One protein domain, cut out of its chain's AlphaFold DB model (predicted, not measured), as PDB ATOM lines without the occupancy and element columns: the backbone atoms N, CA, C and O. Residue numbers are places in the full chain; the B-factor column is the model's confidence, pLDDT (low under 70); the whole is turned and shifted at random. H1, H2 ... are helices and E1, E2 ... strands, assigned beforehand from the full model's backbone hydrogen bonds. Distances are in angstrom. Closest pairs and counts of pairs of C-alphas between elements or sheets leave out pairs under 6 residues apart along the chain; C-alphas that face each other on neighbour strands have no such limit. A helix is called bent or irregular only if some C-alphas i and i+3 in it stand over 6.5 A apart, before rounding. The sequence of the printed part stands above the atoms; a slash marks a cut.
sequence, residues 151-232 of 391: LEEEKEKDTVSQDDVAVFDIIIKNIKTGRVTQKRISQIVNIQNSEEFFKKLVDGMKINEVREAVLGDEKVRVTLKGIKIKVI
ATOM      1  N   LEU A 151    -106.011  38.619  12.481       86.50
ATOM      2  CA  LEU A 151    -105.294  39.449  11.515       86.50
ATOM      3  C   LEU A 151    -103.823  39.543  11.919       86.50
ATOM      4  O   LEU A 151    -103.491  40.214  12.899       86.50
ATOM      5  N   GLU A 152    -102.944  38.926  11.139       88.12
ATOM      6  CA  GLU A 152    -101.493  39.008  11.329       88.12
ATOM      7  C   GLU A 152    -100.856  39.976  10.333       88.12
ATOM      8  O   GLU A 152    -101.491  40.400   9.372       88.12
ATOM      9  N   GLU A 153     -99.616  40.396  10.589       88.25
ATOM     10  CA  GLU A 153     -98.865  41.210   9.627       88.25
ATOM     11  C   GLU A 153     -98.467  40.382   8.414       88.25
ATOM     12  O   GLU A 153     -97.794  39.363   8.548       88.25
ATOM     13  N   GLU A 154     -98.846  40.865   7.234       88.75
ATOM     14  CA  GLU A 154     -98.378  40.311   5.976       88.75
ATOM     15  C   GLU A 154     -96.954  40.814   5.716       88.75
ATOM     16  O   GLU A 154     -96.721  42.021   5.600       88.75
ATOM     17  N   LYS A 155     -95.993  39.888   5.677       86.31
ATOM     18  CA  LYS A 155     -94.561  40.203   5.562       86.31
ATOM     19  C   LYS A 155     -94.051  40.122   4.128       86.31
ATOM     20  O   LYS A 155     -93.019  40.718   3.835       86.31
ATOM     21  N   GLU A 156     -94.744  39.396   3.256       84.31
ATOM     22  CA  GLU A 156     -94.320  39.170   1.872       84.31
ATOM     23  C   GLU A 156     -94.935  40.183   0.896       84.31
ATOM     24  O   GLU A 156     -94.444  40.352  -0.219       84.31
ATOM     25  N   LYS A 157     -95.976  40.909   1.325       88.38
ATOM     26  CA  LYS A 157     -96.653  41.945   0.537       88.38
ATOM     27  C   LYS A 157     -96.262  43.340   1.019       88.38
ATOM     28  O   LYS A 157     -96.487  43.698   2.171       88.38
ATOM     29  N   ASP A 158     -95.727  44.156   0.114       90.31
ATOM     30  CA  ASP A 158     -95.334  45.546   0.396       90.31
ATOM     31  C   ASP A 158     -96.286  46.591  -0.207       90.31
ATOM     32  O   ASP A 158     -96.153  47.780   0.087       90.31
ATOM     33  N   THR A 159     -97.235  46.149  -1.036       93.81
ATOM     34  CA  THR A 159     -98.130  46.985  -1.840       93.81
ATOM     35  C   THR A 159     -99.574  46.536  -1.640       93.81
ATOM     36  O   THR A 159     -99.880  45.360  -1.825       93.81
ATOM     37  N   VAL A 160    -100.464  47.456  -1.270       93.25
ATOM     38  CA  VAL A 160    -101.861  47.137  -0.942       93.25
ATOM     39  C   VAL A 160    -102.750  47.079  -2.190       93.25
ATOM     40  O   VAL A 160    -102.574  47.864  -3.119       93.25
ATOM     41  N   SER A 161    -103.722  46.173  -2.200       92.62
ATOM     42  CA  SER A 161    -104.808  46.075  -3.183       92.62
ATOM     43  C   SER A 161    -106.167  46.314  -2.525       92.62
ATOM     44  O   SER A 161    -106.302  46.220  -1.305       92.62
ATOM     45  N   GLN A 162    -107.203  46.585  -3.319       91.12
ATOM     46  CA  GLN A 162    -108.538  46.903  -2.788       91.12
ATOM     47  C   GLN A 162    -109.201  45.782  -1.968       91.12
ATOM     48  O   GLN A 162    -110.080  46.078  -1.161       91.12
ATOM     49  N   ASP A 163    -108.766  44.532  -2.129       89.62
ATOM     50  CA  ASP A 163    -109.277  43.382  -1.371       89.62
ATOM     51  C   ASP A 163    -108.536  43.142  -0.041       89.62
ATOM     52  O   ASP A 163    -108.874  42.224   0.706       89.62
ATOM     53  N   ASP A 164    -107.531  43.962   0.288       91.94
ATOM     54  CA  ASP A 164    -106.735  43.779   1.501       91.94
ATOM     55  C   ASP A 164    -107.375  44.397   2.748       91.94
ATOM     56  O   ASP A 164    -108.143  45.368   2.720       91.94
ATOM     57  N   VAL A 165    -106.934  43.878   3.893       91.50
ATOM     58  CA  VAL A 165    -107.044  44.555   5.180       91.50
ATOM     59  C   VAL A 165    -105.693  45.194   5.486       91.50
ATOM     60  O   VAL A 165    -104.662  44.540   5.396       91.50
ATOM     61  N   ALA A 166    -105.664  46.472   5.850       94.06
ATOM     62  CA  ALA A 166    -104.410  47.182   6.090       94.06
ATOM     63  C   ALA A 166    -104.522  48.190   7.234       94.06
ATOM     64  O   ALA A 166    -105.609  48.596   7.643       94.06
ATOM     65  N   VAL A 167    -103.373  48.574   7.779       94.62
ATOM     66  CA  VAL A 167    -103.248  49.536   8.872       94.62
ATOM     67  C   VAL A 167    -102.897  50.897   8.293       94.62
ATOM     68  O   VAL A 167    -101.875  51.030   7.624       94.62
ATOM     69  N   PHE A 168    -103.696  51.919   8.589       96.19
ATOM     70  CA  PHE A 168    -103.483  53.278   8.097       96.19
ATOM     71  C   PHE A 168    -103.428  54.315   9.220       96.19
ATOM     72  O   PHE A 168    -104.177  54.247  10.197       96.19
ATOM     73  N   ASP A 169    -102.605  55.343   9.024       96.88
ATOM     74  CA  ASP A 169    -102.805  56.635   9.676       96.88
ATOM     75  C   ASP A 169    -103.622  57.527   8.738       96.88
ATOM     76  O   ASP A 169    -103.203  57.793   7.612       96.88
ATOM     77  N   ILE A 170    -104.774  58.010   9.201       96.69
ATOM     78  CA  ILE A 170    -105.699  58.849   8.435       96.69
ATOM     79  C   ILE A 170    -105.858  60.186   9.159       96.69
ATOM     80  O   ILE A 170    -106.285  60.252  10.313       96.69
ATOM     81  N   ILE A 171    -105.509  61.271   8.475       96.12
ATOM     82  CA  ILE A 171    -105.617  62.640   8.980       96.12
ATOM     83  C   ILE A 171    -106.467  63.439   8.001       96.12
ATOM     84  O   ILE A 171    -106.081  63.620   6.850       96.12
ATOM     85  N   ILE A 172    -107.588  63.968   8.477       95.19
ATOM     86  CA  ILE A 172    -108.492  64.814   7.702       95.19
ATOM     87  C   ILE A 172    -108.377  66.245   8.218       95.19
ATOM     88  O   ILE A 172    -108.419  66.491   9.427       95.19
ATOM     89  N   LYS A 173    -108.177  67.196   7.305       95.62
ATOM     90  CA  LYS A 173    -108.080  68.630   7.598       95.62
ATOM     91  C   LYS A 173    -109.110  69.404   6.799       95.62
ATOM     92  O   LYS A 173    -109.211  69.218   5.594       95.62
ATOM     93  N   ASN A 174    -109.783  70.356   7.429       94.81
ATOM     94  CA  ASN A 174    -110.596  71.322   6.708       94.81
ATOM     95  C   ASN A 174    -109.679  72.311   5.966       94.81
ATOM     96  O   ASN A 174    -108.818  72.943   6.577       94.81
ATOM     97  N   ILE A 175    -109.860  72.454   4.655       92.12
ATOM     98  CA  ILE A 175    -108.975  73.248   3.790       92.12
ATOM     99  C   ILE A 175    -109.090  74.744   4.104       92.12
ATOM    100  O   ILE A 175    -108.080  75.441   4.145       92.12
ATOM    101  N   LYS A 176    -110.306  75.227   4.387       91.12
ATOM    102  CA  LYS A 176    -110.588  76.651   4.646       91.12
ATOM    103  C   LYS A 176    -109.991  77.142   5.964       91.12
ATOM    104  O   LYS A 176    -109.547  78.279   6.056       91.12
ATOM    105  N   THR A 177    -109.998  76.295   6.990       90.81
ATOM    106  CA  THR A 177    -109.549  76.658   8.347       90.81
ATOM    107  C   THR A 177    -108.177  76.086   8.710       90.81
ATOM    108  O   THR A 177    -107.607  76.472   9.728       90.81
ATOM    109  N   GLY A 178    -107.660  75.131   7.930       87.62
ATOM    110  CA  GLY A 178    -106.419  74.398   8.201       87.62
ATOM    111  C   GLY A 178    -106.482  73.441   9.400       87.62
ATOM    112  O   GLY A 178    -105.490  72.774   9.707       87.62
ATOM    113  N   ARG A 179    -107.625  73.358  10.096       91.81
ATOM    114  CA  ARG A 179    -107.791  72.557  11.315       91.81
ATOM    115  C   ARG A 179    -107.961  71.078  10.984       91.81
ATOM    116  O   ARG A 179    -108.669  70.726  10.045       91.81
ATOM    117  N   VAL A 180    -107.337  70.215  11.787       93.25
ATOM    118  CA  VAL A 180    -107.568  68.763  11.745       93.25
ATOM    119  C   VAL A 180    -108.975  68.492  12.273       93.25
ATOM    120  O   VAL A 180    -109.256  68.795  13.430       93.25
ATOM    121  N   THR A 181    -109.847  67.949  11.427       92.94
ATOM    122  CA  THR A 181    -111.222  67.568  11.784       92.94
ATOM    123  C   THR A 181    -111.272  66.140  12.313       92.94
ATOM    124  O   THR A 181    -112.021  65.853  13.244       92.94
ATOM    125  N   GLN A 182    -110.421  65.254  11.790       93.38
ATOM    126  CA  GLN A 182    -110.325  63.870  12.240       93.38
ATOM    127  C   GLN A 182    -108.880  63.367  12.171       93.38
ATOM    128  O   GLN A 182    -108.151  63.642  11.219       93.38
ATOM    129  N   LYS A 183    -108.458  62.608  13.186       95.06
ATOM    130  CA  LYS A 183    -107.157  61.932  13.222       95.06
ATOM    131  C   LYS A 183    -107.336  60.525  13.773       95.06
ATOM    132  O   LYS A 183    -107.746  60.364  14.917       95.06
ATOM    133  N   ARG A 184    -107.011  59.523  12.962       93.12
ATOM    134  CA  ARG A 184    -107.010  58.105  13.328       93.12
ATOM    135  C   ARG A 184    -105.622  57.551  13.045       93.12
ATOM    136  O   ARG A 184    -105.103  57.747  11.955       93.12
ATOM    137  N   ILE A 185    -105.001  56.944  14.045       94.06
ATOM    138  CA  ILE A 185    -103.627  56.439  13.968       94.06
ATOM    139  C   ILE A 185    -103.673  54.929  14.125       94.06
ATOM    140  O   ILE A 185    -104.387  54.437  14.996       94.06
ATOM    141  N   SER A 186    -102.918  54.226  13.284       90.19
ATOM    142  CA  SER A 186    -102.839  52.765  13.255       90.19
ATOM    143  C   SER A 186    -104.214  52.095  13.183       90.19
ATOM    144  O   SER A 186    -104.481  51.097  13.849       90.19
ATOM    145  N   GLN A 187    -105.113  52.665  12.381       92.00
ATOM    146  CA  GLN A 187    -106.447  52.120  12.195       92.00
ATOM    147  C   GLN A 187    -106.389  50.926  11.242       92.00
ATOM    148  O   GLN A 187    -105.927  51.067  10.114       92.00
ATOM    149  N   ILE A 188    -106.921  49.779  11.665       91.56
ATOM    150  CA  ILE A 188    -107.163  48.638  10.776       91.56
ATOM    151  C   ILE A 188    -108.387  48.946   9.909       91.56
ATOM    152  O   ILE A 188    -109.457  49.277  10.425       91.56
ATOM    153  N   VAL A 189    -108.227  48.843   8.594       91.50
ATOM    154  CA  VAL A 189    -109.256  49.134   7.598       91.50
ATOM    155  C   VAL A 189    -109.365  47.951   6.646       91.50
ATOM    156  O   VAL A 189    -108.380  47.556   6.030       91.50
ATOM    157  N   ASN A 190    -110.573  47.401   6.511       92.12
ATOM    158  CA  ASN A 190    -110.913  46.520   5.400       92.12
ATOM    159  C   ASN A 190    -111.254  47.406   4.189       92.12
ATOM    160  O   ASN A 190    -112.260  48.125   4.201       92.12
ATOM    161  N   ILE A 191    -110.385  47.399   3.177       91.81
ATOM    162  CA  ILE A 191    -110.481  48.323   2.040       91.81
ATOM    163  C   ILE A 191    -111.699  47.983   1.179       91.81
ATOM    164  O   ILE A 191    -112.411  48.892   0.751       91.81
ATOM    165  N   GLN A 192    -112.030  46.698   1.039       91.81
ATOM    166  CA  GLN A 192    -113.182  46.220   0.276       91.81
ATOM    167  C   GLN A 192    -114.509  46.814   0.782       91.81
ATOM    168  O   GLN A 192    -115.396  47.125  -0.016       91.81
ATOM    169  N   ASN A 193    -114.616  47.054   2.091       91.44
ATOM    170  CA  ASN A 193    -115.805  47.623   2.736       91.44
ATOM    171  C   ASN A 193    -115.749  49.153   2.911       91.44
ATOM    172  O   ASN A 193    -116.622  49.731   3.557       91.44
ATOM    173  N   SER A 194    -114.721  49.816   2.376       92.31
ATOM    174  CA  SER A 194    -114.543  51.271   2.480       92.31
ATOM    175  C   SER A 194    -115.257  52.033   1.357       92.31
ATOM    176  O   SER A 194    -115.676  51.459   0.353       92.31
ATOM    177  N   GLU A 195    -115.389  53.352   1.503       92.69
ATOM    178  CA  GLU A 195    -115.936  54.209   0.446       92.69
ATOM    179  C   GLU A 195    -115.060  54.186  -0.818       92.69
ATOM    180  O   GLU A 195    -113.832  54.122  -0.742       92.69
ATOM    181  N   GLU A 196    -115.689  54.309  -1.990       94.00
ATOM    182  CA  GLU A 196    -115.027  54.223  -3.303       94.00
ATOM    183  C   GLU A 196    -113.860  55.212  -3.460       94.00
ATOM    184  O   GLU A 196    -112.827  54.895  -4.052       94.00
ATOM    185  N   PHE A 197    -114.001  56.412  -2.890       94.31
ATOM    186  CA  PHE A 197    -112.931  57.407  -2.846       94.31
ATOM    187  C   PHE A 197    -111.692  56.880  -2.113       94.31
ATOM    188  O   PHE A 197    -110.577  57.004  -2.619       94.31
ATOM    189  N   PHE A 198    -111.884  56.269  -0.940       94.44
ATOM    190  CA  PHE A 198    -110.785  55.734  -0.144       94.44
ATOM    191  C   PHE A 198    -110.122  54.553  -0.852       94.44
ATOM    192  O   PHE A 198    -108.897  54.530  -0.936       94.44
ATOM    193  N   LYS A 199    -110.910  53.638  -1.440       95.06
ATOM    194  CA  LYS A 199    -110.397  52.507  -2.232       95.06
ATOM    195  C   LYS A 199    -109.435  52.971  -3.319       95.06
ATOM    196  O   LYS A 199    -108.290  52.534  -3.348       95.06
ATOM    197  N   LYS A 200    -109.868  53.917  -4.158       94.81
ATOM    198  CA  LYS A 200    -109.044  54.468  -5.246       94.81
ATOM    199  C   LYS A 200    -107.813  55.211  -4.742       94.81
ATOM    200  O   LYS A 200    -106.770  55.159  -5.383       94.81
ATOM    201  N   LEU A 201    -107.934  55.920  -3.619       95.75
ATOM    202  CA  LEU A 201    -106.815  56.650  -3.033       95.75
ATOM    203  C   LEU A 201    -105.701  55.695  -2.594       95.75
ATOM    204  O   LEU A 201    -104.532  55.977  -2.852       95.75
ATOM    205  N   VAL A 202    -106.057  54.589  -1.933       96.19
ATOM    206  CA  VAL A 202    -105.075  53.690  -1.312       96.19
ATOM    207  C   VAL A 202    -104.601  52.551  -2.204       96.19
ATOM    208  O   VAL A 202    -103.568  51.961  -1.911       96.19
ATOM    209  N   ASP A 203    -105.304  52.255  -3.296       95.62
ATOM    210  CA  ASP A 203    -104.959  51.153  -4.194       95.62
ATOM    211  C   ASP A 203    -103.538  51.288  -4.766       95.62
ATOM    212  O   ASP A 203    -103.144  52.334  -5.290       95.62
ATOM    213  N   GLY A 204    -102.728  50.244  -4.617       95.06
ATOM    214  CA  GLY A 204    -101.322  50.241  -5.004       95.06
ATOM    215  C   GLY A 204    -100.398  51.076  -4.109       95.06
ATOM    216  O   GLY A 204     -99.276  51.356  -4.525       95.06
ATOM    217  N   MET A 205    -100.835  51.538  -2.927       96.81
ATOM    218  CA  MET A 205     -99.933  52.181  -1.958       96.81
ATOM    219  C   MET A 205     -98.904  51.186  -1.423       96.81
ATOM    220  O   MET A 205     -99.259  50.075  -1.030       96.81
ATOM    221  N   LYS A 206     -97.649  51.624  -1.323       95.75
ATOM    222  CA  LYS A 206     -96.586  50.895  -0.628       95.75
ATOM    223  C   LYS A 206     -96.552  51.196   0.864       95.75
ATOM    224  O   LYS A 206     -96.984  52.259   1.311       95.75
ATOM    225  N   ILE A 207     -96.024  50.272   1.663       94.12
ATOM    226  CA  ILE A 207     -95.852  50.494   3.106       94.12
ATOM    227  C   ILE A 207     -95.014  51.762   3.345       94.12
ATOM    228  O   ILE A 207     -93.996  51.996   2.699       94.12
ATOM    229  N   ASN A 208     -95.461  52.591   4.291       93.94
ATOM    230  CA  ASN A 208     -94.976  53.937   4.607       93.94
ATOM    231  C   ASN A 208     -95.211  55.010   3.529       93.94
ATOM    232  O   ASN A 208     -94.857  56.171   3.756       93.94
ATOM    233  N   GLU A 209     -95.844  54.680   2.401       96.94
ATOM    234  CA  GLU A 209     -96.269  55.673   1.417       96.94
ATOM    235  C   GLU A 209     -97.335  56.590   2.019       96.94
ATOM    236  O   GLU A 209     -98.206  56.168   2.787       96.94
ATOM    237  N   VAL A 210     -97.261  57.866   1.650       96.81
ATOM    238  CA  VAL A 210     -98.231  58.889   2.026       96.81
ATOM    239  C   VAL A 210     -98.945  59.346   0.768       96.81
ATOM    240  O   VAL A 210     -98.301  59.817  -0.168       96.81
ATOM    241  N   ARG A 211    -100.275  59.287   0.776       97.44
ATOM    242  CA  ARG A 211    -101.109  59.887  -0.266       97.44
ATOM    243  C   ARG A 211    -102.043  60.922   0.322       97.44
ATOM    244  O   ARG A 211    -102.484  60.822   1.467       97.44
ATOM    245  N   GLU A 212    -102.325  61.940  -0.474       95.56
ATOM    246  CA  GLU A 212    -103.235  63.014  -0.113       95.56
ATOM    247  C   GLU A 212    -104.252  63.209  -1.232       95.56
ATOM    248  O   GLU A 212    -103.898  63.186  -2.409       95.56
ATOM    249  N   ALA A 213    -105.507  63.434  -0.865       95.00
ATOM    250  CA  ALA A 213    -106.559  63.792  -1.801       95.00
ATOM    251  C   ALA A 213    -107.551  64.762  -1.156       95.00
ATOM    252  O   ALA A 213    -107.592  64.925   0.066       95.00
ATOM    253  N   VAL A 214    -108.325  65.440  -1.997       93.12
ATOM    254  CA  VAL A 214    -109.347  66.399  -1.576       93.12
ATOM    255  C   VAL A 214    -110.723  65.790  -1.807       93.12
ATOM    256  O   VAL A 214    -111.011  65.317  -2.904       93.12
ATOM    257  N   LEU A 215    -111.562  65.829  -0.775       90.50
ATOM    258  CA  LEU A 215    -112.962  65.424  -0.813       90.50
ATOM    259  C   LEU A 215    -113.805  66.596  -0.293       90.50
ATOM    260  O   LEU A 215    -113.853  66.867   0.905       90.50
ATOM    261  N   GLY A 216    -114.423  67.349  -1.207       91.19
ATOM    262  CA  GLY A 216    -115.136  68.584  -0.863       91.19
ATOM    263  C   GLY A 216    -114.210  69.650  -0.260       91.19
ATOM    264  O   GLY A 216    -113.201  70.010  -0.861       91.19
ATOM    265  N   ASP A 217    -114.551  70.148   0.934       93.25
ATOM    266  CA  ASP A 217    -113.752  71.128   1.692       93.25
ATOM    267  C   ASP A 217    -112.700  70.473   2.617       93.25
ATOM    268  O   ASP A 217    -112.074  71.159   3.436       93.25
ATOM    269  N   GLU A 218    -112.501  69.156   2.521       94.00
ATOM    270  CA  GLU A 218    -111.571  68.401   3.357       94.00
ATOM    271  C   GLU A 218    -110.387  67.843   2.559       94.00
ATOM    272  O   GLU A 218    -110.524  67.307   1.461       94.00
ATOM    273  N   LYS A 219    -109.194  67.948   3.143       95.06
ATOM    274  CA  LYS A 219    -107.966  67.312   2.675       95.06
ATOM    275  C   LYS A 219    -107.708  66.071   3.520       95.06
ATOM    276  O   LYS A 219    -107.443  66.185   4.719       95.06
ATOM    277  N   VAL A 220    -107.752  64.905   2.887       96.50
ATOM    278  CA  VAL A 220    -107.496  63.598   3.495       96.50
ATOM    279  C   VAL A 220    -106.051  63.208   3.210       96.50
ATOM    280  O   VAL A 220    -105.641  63.144   2.054       96.50
ATOM    281  N   ARG A 221    -105.276  62.949   4.260       96.81
ATOM    282  CA  ARG A 221    -103.922  62.395   4.193       96.81
ATOM    283  C   ARG A 221    -103.933  60.997   4.781       96.81
ATOM    284  O   ARG A 221    -104.290  60.829   5.945       96.81
ATOM    285  N   VAL A 222    -103.492  60.025   3.997       97.06
ATOM    286  CA  VAL A 222    -103.432  58.613   4.374       97.06
ATOM    287  C   VAL A 222    -101.981  58.153   4.332       97.06
ATOM    288  O   VAL A 222    -101.252  58.482   3.401       97.06
ATOM    289  N   THR A 223    -101.547  57.419   5.353       97.31
ATOM    290  CA  THR A 223    -100.243  56.743   5.386       97.31
ATOM    291  C   THR A 223    -100.463  55.260   5.614       97.31
ATOM    292  O   THR A 223    -101.070  54.899   6.622       97.31
ATOM    293  N   LEU A 224     -99.968  54.407   4.717       96.50
ATOM    294  CA  LEU A 224    -100.009  52.957   4.916       96.50
ATOM    295  C   LEU A 224     -98.932  52.556   5.933       96.50
ATOM    296  O   LEU A 224     -97.769  52.911   5.773       96.50
ATOM    297  N   LYS A 225     -99.304  51.838   6.991       94.56
ATOM    298  CA  LYS A 225     -98.388  51.373   8.048       94.56
ATOM    299  C   LYS A 225     -98.040  49.899   7.943       94.56
ATOM    300  O   LYS A 225     -96.945  49.517   8.332       94.56
ATOM    301  N   GLY A 226     -98.945  49.093   7.408       92.25
ATOM    302  CA  GLY A 226     -98.723  47.669   7.209       92.25
ATOM    303  C   GLY A 226     -99.938  47.019   6.574       92.25
ATOM    304  O   GLY A 226    -101.038  47.569   6.629       92.25
ATOM    305  N   ILE A 227     -99.733  45.855   5.978       93.19
ATOM    306  CA  ILE A 227    -100.797  45.044   5.392       93.19
ATOM    307  C   ILE A 227    -101.081  43.897   6.362       93.19
ATOM    308  O   ILE A 227    -100.184  43.423   7.060       93.19
ATOM    309  N   LYS A 228    -102.350  43.519   6.487       91.62
ATOM    310  CA  LYS A 228    -102.800  42.436   7.353       91.62
ATOM    311  C   LYS A 228    -103.328  41.292   6.504       91.62
ATOM    312  O   LYS A 228    -104.091  41.518   5.569       91.62
ATOM    313  N   ILE A 229    -102.974  40.072   6.884       87.88
ATOM    314  CA  ILE A 229    -103.541  38.853   6.315       87.88
ATOM    315  C   ILE A 229    -104.459  38.194   7.337       87.88
ATOM    316  O   ILE A 229    -104.173  38.159   8.537       87.88
ATOM    317  N   LYS A 230    -105.600  37.697   6.856       85.38
ATOM    318  CA  LYS A 230    -106.507  36.878   7.655       85.38
ATOM    319  C   LYS A 230    -105.905  35.482   7.786       85.38
ATOM    320  O   LYS A 230    -105.846  34.743   6.808       85.38
ATOM    321  N   VAL A 231    -105.477  35.130   8.992       86.19
ATOM    322  CA  VAL A 231    -104.952  33.805   9.319       86.19
ATOM    323  C   VAL A 231    -106.073  32.984   9.934       86.19
ATOM    324  O   VAL A 231    -106.609  33.310  10.997       86.19
ATOM    325  N   ILE A 232    -106.450  31.928   9.222       88.62
ATOM    326  CA  ILE A 232    -107.449  30.964   9.667       88.62
ATOM    327  C   ILE A 232    -106.757  29.983  10.628       88.62
ATOM    328  O   ILE A 232    -105.753  29.382  10.235       88.62
TER     329      ILE A 232
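This is residues 151 to 232 of the 391 residues of the protein "PPIase" of bacterium HR19 (UniProt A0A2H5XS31). What shape do these atoms make? They make one elongated, twisted sheet, in which the long, bent strand E5 is paired on one side with the hairpin E2 and E3, and on its other side with E4 at its beginning and short E1 near its end. The short helix H1 packs on this sheet near E4 and E5. What is it made of? The printed part has 82 residues with, along the chain, E1, E2, E3, H1, E4 and E5; the sheet is branched with antiparallel neighbours, and the class is mostly strand. The whole is compact by its radius of gyration of the C-alphas, 12.9 A, and has the outline of a rod, spanning 45 by 21 by 19 A.

Where does the first strand pair? E1, residues 151 to 153, is an edge strand antiparallel to E5, residues 218 to 231, with N 152 and O 229 3.0 A apart, within hydrogen-bond range. What stands beside E2, residues 165 to 174? E3, residues 180 to 190, forms a hairpin with it on one side, with N 168 and O 187 at 2.8 A. E5 is its antiparallel neighbour on the other side, with N 171 and O 221 at 2.8 A. Where are the helix and E4? H1, residues 196 to 202, is on the sheet at a height of 5.7 A, over none of its strands; its closest C-alphas to E4, residues 210 to 215, are those of Leu 201 and Arg 211, 7.1 A apart, and every O i to N i+4 pair in H1 is within hydrogen-bond range. E4 and E5 form a hairpin, with N 213 and O 220 at 2.9 A. How does E5 reach three neighbours? Its pairing is staggered: residues 218 to 228 pair with E2, 218 to 223 with E4 and 228 to 230 with E1.

Where do the elements begin and end? E1 begins at C-alpha 151, (-105.294, 39.449, 11.515), and E5 ends at C-alpha 231, (-104.952, 33.805, 9.319). How long are they from first to last C-alpha? E1 measures 6.9 A, E2 27.0 A, E3 23.4 A, H1 10.2 A, E4 16.4 A and E5 35.7 A. Which strands bend? E2 bends by 52 degrees at residue 168, E3 by 84 degrees at residue 186 and E5 by 61 degrees at residue 225.

How far does it reach? The two C-alphas farthest apart, those of Lys 176 and Ile 232, are 46.1 A apart. Are there gaps or long links? The printed part has no cut, and the link from E1 to E2, 11 residues, is long. Is confidence low anywhere? No printed residue is under 70, and the mean pLDDT of the printed part is 92.9.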